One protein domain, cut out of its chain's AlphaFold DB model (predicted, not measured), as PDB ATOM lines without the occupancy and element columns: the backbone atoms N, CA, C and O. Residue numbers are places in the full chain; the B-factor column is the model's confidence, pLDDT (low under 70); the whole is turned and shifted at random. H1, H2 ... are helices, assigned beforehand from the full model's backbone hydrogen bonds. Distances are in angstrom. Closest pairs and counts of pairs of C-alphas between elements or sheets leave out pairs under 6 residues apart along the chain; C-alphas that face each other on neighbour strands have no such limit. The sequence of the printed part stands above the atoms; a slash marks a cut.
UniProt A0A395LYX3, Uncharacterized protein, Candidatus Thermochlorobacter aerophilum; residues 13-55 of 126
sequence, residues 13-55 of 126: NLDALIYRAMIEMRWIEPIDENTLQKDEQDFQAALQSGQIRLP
ATOM      1  N   ASN A  13     162.634 180.505 188.912       72.38
ATOM      2  CA  ASN A  13     162.639 179.677 190.096       72.38
ATOM      3  C   ASN A  13     163.952 179.783 190.903       72.38
ATOM      4  O   ASN A  13     164.415 178.794 191.478       72.38
ATOM      5  N   LEU A  14     164.588 180.966 190.919       82.44
ATOM      6  CA  LEU A  14     165.777 181.240 191.741       82.44
ATOM      7  C   LEU A  14     165.557 180.819 193.202       82.44
ATOM      8  O   LEU A  14     166.429 180.190 193.794       82.44
ATOM      9  N   ASP A  15     164.367 181.076 193.741       81.94
ATOM     10  CA  ASP A  15     164.010 180.705 195.109       81.94
ATOM     11  C   ASP A  15     164.025 179.186 195.331       81.94
ATOM     12  O   ASP A  15     164.552 178.730 196.344       81.94
ATOM     13  N   ALA A  16     163.548 178.369 194.382       81.88
ATOM     14  CA  ALA A  16     163.648 176.913 194.517       81.88
ATOM     15  C   ALA A  16     165.090 176.407 194.399       81.88
ATOM     16  O   ALA A  16     165.447 175.417 195.038       81.88
ATOM     17  N   LEU A  17     165.934 177.077 193.607       86.69
ATOM     18  CA  LEU A  17     167.360 176.755 193.534       86.69
ATOM     19  C   LEU A  17     168.077 177.113 194.838       86.69
ATOM     20  O   LEU A  17     168.873 176.312 195.326       86.69
ATOM     21  N   ILE A  18     167.759 178.268 195.432       86.19
ATOM     22  CA  ILE A  18     168.259 178.675 196.748       86.19
ATOM     23  C   ILE A  18     167.801 177.671 197.808       86.19
ATOM     24  O   ILE A  18     168.627 177.165 198.563       86.19
ATOM     25  N   TYR A  19     166.514 177.324 197.832       81.88
ATOM     26  CA  TYR A  19     165.956 176.357 198.775       81.88
ATOM     27  C   TYR A  19     166.626 174.982 198.655       81.88
ATOM     28  O   TYR A  19     167.050 174.397 199.652       81.88
ATOM     29  N   ARG A  20     166.814 174.488 197.428       82.69
ATOM     30  CA  ARG A  20     167.519 173.228 197.178       82.69
ATOM     31  C   ARG A  20     168.980 173.289 197.618       82.69
ATOM     32  O   ARG A  20     169.444 172.359 198.269       82.69
ATOM     33  N   ALA A  21     169.685 174.380 197.317       87.44
ATOM     34  CA  ALA A  21     171.057 174.576 197.772       87.44
ATOM     35  C   ALA A  21     171.138 174.606 199.307       87.44
ATOM     36  O   ALA A  21     172.045 174.016 199.886       87.44
ATOM     37  N   MET A  22     170.169 175.228 199.982       86.44
ATOM     38  CA  MET A  22     170.080 175.237 201.443       86.44
ATOM     39  C   MET A  22     169.843 173.835 202.025       86.44
ATOM     40  O   MET A  22     170.448 173.506 203.046       86.44
ATOM     41  N   ILE A  23     169.034 172.991 201.375       83.50
ATOM     42  CA  ILE A  23     168.874 171.578 201.757       83.50
ATOM     43  C   ILE A  23     170.174 170.796 201.531       83.50
ATOM     44  O   ILE A  23     170.633 170.084 202.425       83.50
ATOM     45  N   GLU A  24     170.808 170.940 200.363       82.69
ATOM     46  CA  GLU A  24     172.054 170.235 200.018       82.69
ATOM     47  C   GLU A  24     173.208 170.620 200.960       82.69
ATOM     48  O   GLU A  24     173.974 169.760 201.402       82.69
ATOM     49  N   MET A  25     173.275 171.892 201.360       86.38
ATOM     50  CA  MET A  25     174.219 172.410 202.357       86.38
ATOM     51  C   MET A  25     173.839 172.049 203.803       86.38
ATOM     52  O   MET A  25     174.583 172.383 204.731       86.38
ATOM     53  N   ARG A  26     172.707 171.358 204.011       78.31
ATOM     54  CA  ARG A  26     172.127 171.007 205.319       78.31
ATOM     55  C   ARG A  26     171.884 172.214 206.228       78.31
ATOM     56  O   ARG A  26     172.032 172.121 207.444       78.31
ATOM     57  N   TRP A  27     171.563 173.360 205.637       83.19
ATOM     58  CA  TRP A  27     171.155 174.562 206.368       83.19
ATOM     59  C   TRP A  27     169.675 174.520 206.723       83.19
ATOM     60  O   TRP A  27     169.282 175.022 207.771       83.19
ATOM     61  N   ILE A  28     168.874 173.907 205.853       81.12
ATOM     62  CA  ILE A  28     167.464 173.616 206.084       81.12
ATOM     63  C   ILE A  28     167.311 172.101 206.037       81.12
ATOM     64  O   ILE A  28     167.747 171.457 205.083       81.12
ATOM     65  N   GLU A  29     166.713 171.529 207.074       73.94
ATOM     66  CA  GLU A  29     166.325 170.124 207.066       73.94
ATOM     67  C   GLU A  29     164.982 170.004 206.327       73.94
ATOM     68  O   GLU A  29     164.069 170.784 206.614       73.94
ATOM     69  N   PRO A  30     164.855 169.121 205.321       66.75
ATOM     70  CA  PRO A  30     163.594 168.943 204.615       66.75
ATOM     71  C   PRO A  30     162.544 168.409 205.595       66.75
ATOM     72  O   PRO A  30     162.735 167.363 206.213       66.75
ATOM     73  N   ILE A  31     161.452 169.157 205.756       69.69
ATOM     74  CA  ILE A  31     160.363 168.810 206.668       69.69
ATOM     75  C   ILE A  31     159.357 167.969 205.881       69.69
ATOM     76  O   ILE A  31     158.528 168.516 205.157       69.69
ATOM     77  N   ASP A  32     159.435 166.648 206.019       80.44
ATOM     78  CA  ASP A  32     158.384 165.740 205.562       80.44
ATOM     79  C   ASP A  32     157.345 165.541 206.678       80.44
ATOM     80  O   ASP A  32     157.672 165.460 207.863       80.44
ATOM     81  N   GLU A  33     156.071 165.394 206.311       77.00
ATOM     82  CA  GLU A  33     154.977 165.143 207.270       77.00
ATOM     83  C   GLU A  33     155.262 163.900 208.140       77.00
ATOM     84  O   GLU A  33     155.024 163.883 209.347       77.00
ATOM     85  N   ASN A  34     155.853 162.868 207.530       79.62
ATOM     86  CA  ASN A  34     156.220 161.627 208.210       79.62
ATOM     87  C   ASN A  34     157.381 161.816 209.198       79.62
ATOM     88  O   ASN A  34     157.388 161.183 210.255       79.62
ATOM     89  N   THR A  35     158.372 162.656 208.869       78.62
ATOM     90  CA  THR A  35     159.478 162.958 209.791       78.62
ATOM     91  C   THR A  35     158.979 163.800 210.955       78.62
ATOM     92  O   THR A  35     159.284 163.484 212.098       78.62
ATOM     93  N   LEU A  36     158.101 164.770 210.686       81.62
ATOM     94  CA  LEU A  36     157.504 165.618 211.715       81.62
ATOM     95  C   LEU A  36     156.662 164.809 212.718       81.62
ATOM     96  O   LEU A  36     156.789 164.991 213.925       81.62
ATOM     97  N   GLN A  37     155.833 163.878 212.234       84.06
ATOM     98  CA  GLN A  37     155.042 163.003 213.109       84.06
ATOM     99  C   GLN A  37     155.913 162.093 213.974       84.06
ATOM    100  O   GLN A  37     155.583 161.845 215.134       84.06
ATOM    101  N   LYS A  38     157.015 161.584 213.416       83.75
ATOM    102  CA  LYS A  38     157.961 160.761 214.164       83.75
ATOM    103  C   LYS A  38     158.671 161.574 215.248       83.75
ATOM    104  O   LYS A  38     158.741 161.115 216.383       83.75
ATOM    105  N   ASP A  39     159.123 162.779 214.917       81.31
ATOM    106  CA  ASP A  39     159.803 163.665 215.864       81.31
ATOM    107  C   ASP A  39     158.871 164.082 217.012       81.31
ATOM    108  O   ASP A  39     159.281 164.079 218.172       81.31
ATOM    109  N   GLU A  40     157.595 164.353 216.718       84.19
ATOM    110  CA  GLU A  40     156.579 164.632 217.741       84.19
ATOM    111  C   GLU A  40     156.346 163.415 218.651       84.19
ATOM    112  O   GLU A  40     156.291 163.552 219.872       84.19
ATOM    113  N   GLN A  41     156.255 162.202 218.095       85.06
ATOM    114  CA  GLN A  41     156.112 160.980 218.897       85.06
ATOM    115  C   GLN A  41     157.329 160.735 219.798       85.06
ATOM    116  O   GLN A  41     157.162 160.431 220.984       85.06
ATOM    117  N   ASP A  42     158.539 160.905 219.263       81.50
ATOM    118  CA  ASP A  42     159.788 160.755 220.011       81.50
ATOM    119  C   ASP A  42     159.888 161.811 221.131       81.50
ATOM    120  O   ASP A  42     160.298 161.498 222.255       81.50
ATOM    121  N   PHE A  43     159.431 163.042 220.876       81.31
ATOM    122  CA  PHE A  43     159.357 164.113 221.869       81.31
ATOM    123  C   PHE A  43     158.352 163.811 222.991       81.31
ATOM    124  O   PHE A  43     158.689 163.929 224.173       81.31
ATOM    125  N   GLN A  44     157.144 163.353 222.655       83.69
ATOM    126  CA  GLN A  44     156.132 162.962 223.644       83.69
ATOM    127  C   GLN A  44     156.604 161.779 224.502       83.69
ATOM    128  O   GLN A  44     156.423 161.779 225.722       83.69
ATOM    129  N   ALA A  45     157.272 160.792 223.900       81.38
ATOM    130  CA  ALA A  45     157.862 159.669 224.626       81.38
ATOM    131  C   ALA A  45     158.992 160.115 225.579       81.38
ATOM    132  O   ALA A  45     159.102 159.625 226.710       81.38
ATOM    133  N   ALA A  46     159.814 161.079 225.161       78.31
ATOM    134  CA  ALA A  46     160.857 161.671 225.998       78.31
ATOM    135  C   ALA A  46     160.282 162.466 227.189       78.31
ATOM    136  O   ALA A  46     160.794 162.365 228.306       78.31
ATOM    137  N   LEU A  47     159.182 163.197 226.979       79.00
ATOM    138  CA  LEU A  47     158.433 163.895 228.030       79.00
ATOM    139  C   LEU A  47     157.841 162.925 229.058       79.00
ATOM    140  O   LEU A  47     158.006 163.125 230.260       79.00
ATOM    141  N   GLN A  48     157.190 161.853 228.596       81.69
ATOM    142  CA  GLN A  48     156.561 160.857 229.470       81.69
ATOM    143  C   GLN A  48     157.575 160.051 230.289       81.69
ATOM    144  O   GLN A  48     157.306 159.698 231.435       81.69
ATOM    145  N   SER A  49     158.749 159.771 229.722       79.56
ATOM    146  CA  SER A  49     159.832 159.069 230.422       79.56
ATOM    147  C   SER A  49     160.648 159.971 231.357       79.56
ATOM    148  O   SER A  49     161.492 159.468 232.100       79.56
ATOM    149  N   GLY A  50     160.427 161.292 231.330       74.31
ATOM    150  CA  GLY A  50     161.201 162.266 232.105       74.31
ATOM    151  C   GLY A  50     162.677 162.359 231.694       74.31
ATOM    152  O   GLY A  50     163.470 162.995 232.388       74.31
ATOM    153  N   GLN A  51     163.061 161.732 230.579       69.88
ATOM    154  CA  GLN A  51     164.421 161.708 230.054       69.88
ATOM    155  C   GLN A  51     164.421 162.237 228.623       69.88
ATOM    156  O   GLN A  51     164.302 161.493 227.650       69.88
ATOM    157  N   ILE A  52     164.633 163.546 228.497       73.81
ATOM    158  CA  ILE A  52     164.965 164.154 227.211       73.81
ATOM    159  C   ILE A  52     166.397 163.747 226.874       73.81
ATOM    160  O   ILE A  52     167.360 164.240 227.463       73.81
ATOM    161  N   ARG A  53     166.541 162.799 225.945       70.31
ATOM    162  CA  ARG A  53     167.850 162.396 225.429       70.31
ATOM    163  C   ARG A  53     168.322 163.440 224.432       70.31
ATOM    164  O   ARG A  53     167.787 163.554 223.334       70.31
ATOM    165  N   LEU A  54     169.332 164.201 224.833       73.31
ATOM    166  CA  LEU A  54     170.032 165.102 223.931       73.31
ATOM    167  C   LEU A  54     170.730 164.276 222.835       73.31
ATOM    168  O   LEU A  54     171.200 163.169 223.099       73.31
ATOM    169  N   PRO A  55     170.837 164.791 221.600       73.69
ATOM    170  CA  PRO A  55     171.705 164.195 220.596       73.69
ATOM    171  C   PRO A  55     173.123 164.045 221.154       73.69
ATOM    172  O   PRO A  55     173.610 164.972 221.791       73.69
TER     173      PRO A  55
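Overview. This is residues 13 to 55 of the 126 residues of an uncharacterized protein of Candidatus Thermochlorobacter aerophilum (UniProt A0A395LYX3). Two helices that do not pack on each other are strung out one after the other: the shorter H1, a link, then the longer H2, with a tail, residues 49 to 55, that folds back after H2. The 43 printed residues hold two named helices, H1 then H2, and no named strand; the class is all helix. The whole is extended, with a radius of gyration of the C-alphas of 14.9 A, a rod spanning 45 by 20 by 10 A.

Arrangement. Start at H1, residues 14 to 24, and go on to H2, residues 33 to 48: the two are apart, with no C-alpha of the one within 8 A of the other. In both, every O i to N i+4 pair is within hydrogen-bond range. Look at residues 31 to 41, of which 33 to 41 belong to H2: they stand free.

Along the chain. Find C-alpha 14 at (165.777, 181.240, 191.741); from there H1 runs 15.1 A to C-alpha 24. H2 runs 22.7 A from C-alpha 33 at (154.977, 165.143, 207.270) to C-alpha 48 at (156.561, 160.857, 229.470).

Size, cuts and confidence. The C-alphas farthest apart, of Asn 13 and Gly 50, are 45.5 A apart. The printed part has no cut, and the link from H1 to H2 is short. Confidence is low, under 70, at residues 30 to 31 and 51.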